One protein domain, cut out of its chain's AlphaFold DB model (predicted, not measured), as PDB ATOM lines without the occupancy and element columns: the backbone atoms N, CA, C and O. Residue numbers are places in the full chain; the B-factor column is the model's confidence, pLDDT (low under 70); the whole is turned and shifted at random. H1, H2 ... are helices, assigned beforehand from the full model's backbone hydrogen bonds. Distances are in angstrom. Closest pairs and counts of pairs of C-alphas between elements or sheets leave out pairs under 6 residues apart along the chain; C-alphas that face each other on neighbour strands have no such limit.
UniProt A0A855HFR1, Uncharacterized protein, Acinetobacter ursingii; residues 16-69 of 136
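This is residues 16 to 69 of the 136 residues of an uncharacterized protein of Acinetobacter ursingii (UniProt A0A855HFR1). A long helix, H1, forms one side of an open loop: residues 36 to 44 swing out from its end, and H2 folds back with a gap between it and H1. H3 then packs on the middle of H1. The printed part has 54 residues with three named helices, H1, H2, H3 in chain order, and no named strand; the class is all helix. It is elongated, 37 by 21 by 20 A, and only just compact, close to loose, with a radius of gyration of the C-alphas of 11.9 A.

H1, residues 16 to 35, is 28.7 A long and begins at C-alpha 16 (33.479, 37.514, -43.023). H2 holds residues 45 to 55, 15.4 A. H3, residues 58 to 68, 15.2 A, ends at C-alpha 68 (45.210, 24.763, -21.833).

H1 touches H3 with residues 23 to 27 alone; the closest C-alphas, of Glu 23 and Thr 60, are 6.2 A apart. They run the same way at a shallow tilt of 33 degrees, only just short of steep. H2 and H3 are close but not clearly touching, the closest C-alphas, of Asn 53 and Leu 61, being 8.0 A apart. H1 and H2 are only just apart, closest 8.2 A between C-alphas. In H1, H2 and H3 every O i to N i+4 pair is within hydrogen-bond range.

Residues 31 to 51 stand free. The C-alphas of Asp 16 and Lys 41, the farthest apart, are 36.9 A apart. The printed part has no cut and no long link; residue 69 is under pLDDT 70.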
ATOM      1  N   ASP A  16      33.692  38.886 -43.492       85.75
ATOM      2  CA  ASP A  16      33.479  37.514 -43.023       85.75
ATOM      3  C   ASP A  16      34.532  36.547 -43.585       85.75
ATOM      4  O   ASP A  16      35.086  35.721 -42.854       85.75
ATOM      5  N   GLU A  17      34.869  36.671 -44.871       87.00
ATOM      6  CA  GLU A  17      35.931  35.878 -45.500       87.00
ATOM      7  C   GLU A  17      37.305  36.215 -44.910       87.00
ATOM      8  O   GLU A  17      38.110  35.314 -44.660       87.00
ATOM      9  N   LEU A  18      37.566  37.495 -44.624       86.56
ATOM     10  CA  LEU A  18      38.788  37.935 -43.947       86.56
ATOM     11  C   LEU A  18      38.874  37.388 -42.522       86.56
ATOM     12  O   LEU A  18      39.932  36.903 -42.114       86.56
ATOM     13  N   ALA A  19      37.775  37.429 -41.767       86.38
ATOM     14  CA  ALA A  19      37.718  36.878 -40.419       86.38
ATOM     15  C   ALA A  19      37.978  35.364 -40.420       86.38
ATOM     16  O   ALA A  19      38.774  34.874 -39.613       86.38
ATOM     17  N   PHE A  20      37.373  34.640 -41.366       89.31
ATOM     18  CA  PHE A  20      37.591  33.209 -41.554       89.31
ATOM     19  C   PHE A  20      39.050  32.890 -41.909       89.31
ATOM     20  O   PHE A  20      39.668  32.032 -41.275       89.31
ATOM     21  N   LEU A  21      39.633  33.603 -42.877       89.06
ATOM     22  CA  LEU A  21      41.036  33.434 -43.267       89.06
ATOM     23  C   LEU A  21      41.982  33.719 -42.099       89.06
ATOM     24  O   LEU A  21      42.929  32.967 -41.868       89.06
ATOM     25  N   MET A  22      41.712  34.770 -41.324       89.56
ATOM     26  CA  MET A  22      42.508  35.106 -40.147       89.56
ATOM     27  C   MET A  22      42.421  34.012 -39.078       89.56
ATOM     28  O   MET A  22      43.440  33.665 -38.477       89.56
ATOM     29  N   GLU A  23      41.243  33.428 -38.852       91.94
ATOM     30  CA  GLU A  23      41.080  32.281 -37.953       91.94
ATOM     31  C   GLU A  23      41.833  31.042 -38.454       91.94
ATOM     32  O   GLU A  23      42.554  30.411 -37.675       91.94
ATOM     33  N   LEU A  24      41.718  30.716 -39.743       91.12
ATOM     34  CA  LEU A  24      42.398  29.576 -40.356       91.12
ATOM     35  C   LEU A  24      43.922  29.710 -40.229       91.12
ATOM     36  O   LEU A  24      44.574  28.825 -39.674       91.12
ATOM     37  N   CYS A  25      44.479  30.849 -40.643       91.44
ATOM     38  CA  CYS A  25      45.908  31.138 -40.526       91.44
ATOM     39  C   CYS A  25      46.382  31.099 -39.068       91.44
ATOM     40  O   CYS A  25      47.459  30.580 -38.777       91.44
ATOM     41  N   SER A  26      45.569  31.604 -38.136       92.19
ATOM     42  CA  SER A  26      45.890  31.563 -36.707       92.19
ATOM     43  C   SER A  26      45.984  30.130 -36.183       92.19
ATOM     44  O   SER A  26      46.891  29.816 -35.413       92.19
ATOM     45  N   ARG A  27      45.067  29.245 -36.594       90.00
ATOM     46  CA  ARG A  27      45.073  27.829 -36.194       90.00
ATOM     47  C   ARG A  27      46.299  27.096 -36.730       90.00
ATOM     48  O   ARG A  27      46.986  26.437 -35.950       90.00
ATOM     49  N   GLU A  28      46.595  27.264 -38.015       90.94
ATOM     50  CA  GLU A  28      47.770  26.664 -38.659       90.94
ATOM     51  C   GLU A  28      49.072  27.143 -38.003       90.94
ATOM     52  O   GLU A  28      49.946  26.341 -37.672       90.94
ATOM     53  N   PHE A  29      49.178  28.441 -37.710       89.81
ATOM     54  CA  PHE A  29      50.341  29.005 -37.027       89.81
ATOM     55  C   PHE A  29      50.558  28.402 -35.633       89.81
ATOM     56  O   PHE A  29      51.673  28.031 -35.267       89.81
ATOM     57  N   ILE A  30      49.489  28.260 -34.846       88.00
ATOM     58  CA  ILE A  30      49.562  27.618 -33.531       88.00
ATOM     59  C   ILE A  30      49.982  26.152 -33.654       88.00
ATOM     60  O   ILE A  30      50.802  25.683 -32.862       88.00
ATOM     61  N   GLN A  31      49.439  25.424 -34.629       88.25
ATOM     62  CA  GLN A  31      49.801  24.029 -34.866       88.25
ATOM     63  C   GLN A  31      51.279  23.895 -35.241       88.25
ATOM     64  O   GLN A  31      51.964  23.029 -34.698       88.25
ATOM     65  N   PHE A  32      51.783  24.798 -36.081       89.38
ATOM     66  CA  PHE A  32      53.195  24.897 -36.430       89.38
ATOM     67  C   PHE A  32      54.090  25.170 -35.209       89.38
ATOM     68  O   PHE A  32      55.118  24.512 -35.039       89.38
ATOM     69  N   ILE A  33      53.690  26.083 -34.315       85.62
ATOM     70  CA  ILE A  33      54.413  26.323 -33.055       85.62
ATOM     71  C   ILE A  33      54.407  25.085 -32.158       85.62
ATOM     72  O   ILE A  33      55.435  24.758 -31.572       85.62
ATOM     73  N   LYS A  34      53.272  24.385 -32.043       83.06
ATOM     74  CA  LYS A  34      53.154  23.174 -31.214       83.06
ATOM     75  C   LYS A  34      54.002  22.013 -31.751       83.06
ATOM     76  O   LYS A  34      54.542  21.248 -30.956       83.06
ATOM     77  N   SER A  35      54.096  21.854 -33.072       85.75
ATOM     78  CA  SER A  35      54.811  20.739 -33.708       85.75
ATOM     79  C   SER A  35      56.323  20.952 -33.795       85.75
ATOM     80  O   SER A  35      57.080  19.984 -33.864       85.75
ATOM     81  N   THR A  36      56.776  22.204 -33.762       83.06
ATOM     82  CA  THR A  36      58.182  22.556 -33.963       83.06
ATOM     83  C   THR A  36      58.858  22.881 -32.633       83.06
ATOM     84  O   THR A  36      58.347  23.645 -31.817       83.06
ATOM     85  N   LYS A  37      60.056  22.330 -32.397       79.25
ATOM     86  CA  LYS A  37      60.855  22.667 -31.210       79.25
ATOM     87  C   LYS A  37      61.544  24.018 -31.397       79.25
ATOM     88  O   LYS A  37      62.664  24.083 -31.894       79.25
ATOM     89  N   PHE A  38      60.878  25.085 -30.974       80.00
ATOM     90  CA  PHE A  38      61.483  26.410 -30.878       80.00
ATOM     91  C   PHE A  38      62.216  26.580 -29.547       80.00
ATOM     92  O   PHE A  38      61.655  26.298 -28.486       80.00
ATOM     93  N   ASP A  39      63.452  27.086 -29.586       79.88
ATOM     94  CA  ASP A  39      64.065  27.628 -28.376       79.88
ATOM     95  C   ASP A  39      63.400  28.971 -28.062       79.88
ATOM     96  O   ASP A  39      63.556  29.955 -28.784       79.88
ATOM     97  N   ILE A  40      62.607  28.980 -26.995       76.94
ATOM     98  CA  ILE A  40      61.831  30.139 -26.551       76.94
ATOM     99  C   ILE A  40      62.618  31.068 -25.618       76.94
ATOM    100  O   ILE A  40      62.159  32.174 -25.342       76.94
ATOM    101  N   LYS A  41      63.811  30.664 -25.156       79.31
ATOM    102  CA  LYS A  41      64.664  31.467 -24.262       79.31
ATOM    103  C   LYS A  41      65.052  32.856 -24.803       79.31
ATOM    104  O   LYS A  41      65.087  33.782 -23.994       79.31
ATOM    105  N   PRO A  42      65.336  33.055 -26.106       82.31
ATOM    106  CA  PRO A  42      65.706  34.372 -26.623       82.31
ATOM    107  C   PRO A  42      64.505  35.300 -26.874       82.31
ATOM    108  O   PRO A  42      64.701  36.485 -27.146       82.31
ATOM    109  N   LEU A  43      63.261  34.809 -26.804       83.38
ATOM    110  CA  LEU A  43      62.085  35.634 -27.079       83.38
ATOM    111  C   LEU A  43      61.722  36.522 -25.884       83.38
ATOM    112  O   LEU A  43      61.606  36.065 -24.750       83.38
ATOM    113  N   ASN A  44      61.456  37.805 -26.150       87.50
ATOM    114  CA  ASN A  44      60.927  38.709 -25.134       87.50
ATOM    115  C   ASN A  44      59.441  38.390 -24.882       87.50
ATOM    116  O   ASN A  44      58.612  38.676 -25.750       87.50
ATOM    117  N   PRO A  45      59.066  37.897 -23.690       85.56
ATOM    118  CA  PRO A  45      57.719  37.391 -23.443       85.56
ATOM    119  C   PRO A  45      56.638  38.468 -23.592       85.56
ATOM    120  O   PRO A  45      55.545  38.175 -24.069       85.56
ATOM    121  N   ARG A  46      56.933  39.731 -23.247       88.62
ATOM    122  CA  ARG A  46      55.965  40.834 -23.367       88.62
ATOM    123  C   ARG A  46      55.714  41.209 -24.822       88.62
ATOM    124  O   ARG A  46      54.565  41.396 -25.211       88.62
ATOM    125  N   LYS A  47      56.780  41.301 -25.625       90.19
ATOM    126  CA  LYS A  47      56.660  41.601 -27.059       90.19
ATOM    127  C   LYS A  47      55.969  40.457 -27.797       90.19
ATOM    128  O   LYS A  47      55.062  40.714 -28.578       90.19
ATOM    129  N   THR A  48      56.338  39.213 -27.499       87.06
ATOM    130  CA  THR A  48      55.712  38.029 -28.096       87.06
ATOM    131  C   THR A  48      54.225  37.955 -27.763       87.06
ATOM    132  O   THR A  48      53.413  37.786 -28.664       87.06
ATOM    133  N   LEU A  49      53.844  38.167 -26.497       87.12
ATOM    134  CA  LEU A  49      52.437  38.200 -26.092       87.12
ATOM    135  C   LEU A  49      51.657  39.311 -26.808       87.12
ATOM    136  O   LEU A  49      50.532  39.086 -27.246       87.12
ATOM    137  N   HIS A  50      52.244  40.503 -26.935       90.94
ATOM    138  CA  HIS A  50      51.610  41.601 -27.658       90.94
ATOM    139  C   HIS A  50      51.373  41.243 -29.130       90.94
ATOM    140  O   HIS A  50      50.256  41.390 -29.610       90.94
ATOM    141  N   LEU A  51      52.380  40.703 -29.823       89.56
ATOM    142  CA  LEU A  51      52.258  40.292 -31.226       89.56
ATOM    143  C   LEU A  51      51.202  39.197 -31.420       89.56
ATOM    144  O   LEU A  51      50.389  39.285 -32.336       89.56
ATOM    145  N   ILE A  52      51.170  38.208 -30.523       88.56
ATOM    146  CA  ILE A  52      50.152  37.149 -30.494       88.56
ATOM    147  C   ILE A  52      48.749  37.758 -30.371       88.56
ATOM    148  O   ILE A  52      47.878  37.441 -31.173       88.56
ATOM    149  N   ASN A  53      48.531  38.659 -29.412       87.69
ATOM    150  CA  ASN A  53      47.215  39.263 -29.180       87.69
ATOM    151  C   ASN A  53      46.770  40.222 -30.293       87.69
ATOM    152  O   ASN A  53      45.570  40.430 -30.464       87.69
ATOM    153  N   THR A  54      47.715  40.826 -31.011       89.69
ATOM    154  CA  THR A  54      47.426  41.767 -32.100       89.69
ATOM    155  C   THR A  54      47.121  41.049 -33.413       89.69
ATOM    156  O   THR A  54      46.250  41.500 -34.152       89.69
ATOM    157  N   HIS A  55      47.823  39.955 -33.718       88.69
ATOM    158  CA  HIS A  55      47.786  39.339 -35.052       88.69
ATOM    159  C   HIS A  55      47.041  38.009 -35.135       88.69
ATOM    160  O   HIS A  55      46.717  37.579 -36.239       88.69
ATOM    161  N   LEU A  56      46.769  37.344 -34.010       89.56
ATOM    162  CA  LEU A  56      45.977  36.117 -34.021       89.56
ATOM    163  C   LEU A  56      44.499  36.408 -33.785       89.56
ATOM    164  O   LEU A  56      44.118  37.304 -33.027       89.56
ATOM    165  N   SER A  57      43.656  35.581 -34.397       90.75
ATOM    166  CA  SER A  57      42.217  35.619 -34.182       90.75
ATOM    167  C   SER A  57      41.891  35.386 -32.707       90.75
ATOM    168  O   SER A  57      42.335  34.415 -32.082       90.75
ATOM    169  N   ARG A  58      41.038  36.258 -32.158       87.38
ATOM    170  CA  ARG A  58      40.514  36.127 -30.790       87.38
ATOM    171  C   ARG A  58      39.847  34.773 -30.575       87.38
ATOM    172  O   ARG A  58      39.991  34.202 -29.499       87.38
ATOM    173  N   GLN A  59      39.158  34.251 -31.588       86.81
ATOM    174  CA  GLN A  59      38.474  32.964 -31.513       86.81
ATOM    175  C   GLN A  59      39.465  31.809 -31.324       86.81
ATOM    176  O   GLN A  59      39.270  30.942 -30.464       86.81
ATOM    177  N   THR A  60      40.579  31.835 -32.057       87.50
ATOM    178  CA  THR A  60      41.663  30.860 -31.910       87.50
ATOM    179  C   THR A  60      42.323  30.963 -30.534       87.50
ATOM    180  O   THR A  60      42.510  29.943 -29.873       87.50
ATOM    181  N   LEU A  61      42.608  32.180 -30.055       87.94
ATOM    182  CA  LEU A  61      43.188  32.403 -28.723       87.94
ATOM    183  C   LEU A  61      42.261  31.924 -27.598       87.94
ATOM    184  O   LEU A  61      42.711  31.266 -26.662       87.94
ATOM    185  N   LEU A  62      40.959  32.207 -27.693       86.25
ATOM    186  CA  LEU A  62      39.958  31.729 -26.739       86.25
ATOM    187  C   LEU A  62      39.892  30.201 -26.708       86.25
ATOM    188  O   LEU A  62      39.817  29.616 -25.630       86.25
ATOM    189  N   THR A  63      39.938  29.559 -27.873       86.25
ATOM    190  CA  THR A  63      39.920  28.094 -27.987       86.25
ATOM    191  C   THR A  63      41.172  27.483 -27.360       86.25
ATOM    192  O   THR A  63      41.068  26.594 -26.518       86.25
ATOM    193  N   LEU A  64      42.350  28.039 -27.657       84.81
ATOM    194  CA  LEU A  64      43.617  27.609 -27.064       84.81
ATOM    195  C   LEU A  64      43.634  27.777 -25.536       84.81
ATOM    196  O   LEU A  64      44.092  26.898 -24.805       84.81
ATOM    197  N   ASN A  65      43.108  28.896 -25.037       84.56
ATOM    198  CA  ASN A  65      42.986  29.141 -23.604       84.56
ATOM    199  C   ASN A  65      42.023  28.146 -22.942       84.56
ATOM    200  O   ASN A  65      42.285  27.709 -21.825       84.56
ATOM    201  N   LYS A  66      40.941  27.741 -23.621       80.62
ATOM    202  CA  LYS A  66      40.028  26.696 -23.127       80.62
ATOM    203  C   LYS A  66      40.715  25.334 -23.023       80.62
ATOM    204  O   LYS A  66      40.559  24.672 -22.004       80.62
ATOM    205  N   GLU A  67      41.497  24.944 -24.028       82.06
ATOM    206  CA  GLU A  67      42.247  23.677 -24.030       82.06
ATOM    207  C   GLU A  67      43.316  23.613 -22.930       82.06
ATOM    208  O   GLU A  67      43.531  22.565 -22.329       82.06
ATOM    209  N   SER A  68      44.009  24.727 -22.682       71.44
ATOM    210  CA  SER A  68      45.210  24.763 -21.833       71.44
ATOM    211  C   SER A  68      44.955  25.132 -20.372       71.44
ATOM    212  O   SER A  68      45.808  24.886 -19.519       71.44
ATOM    213  N   SER A  69      43.807  25.726 -20.044       67.00
ATOM    214  CA  SER A  69      43.528  26.111 -18.661       67.00
ATOM    215  C   SER A  69      42.886  24.977 -17.870       67.00
ATOM    216  O   SER A  69      41.829  24.465 -18.224       67.00
TER     217      SER A  69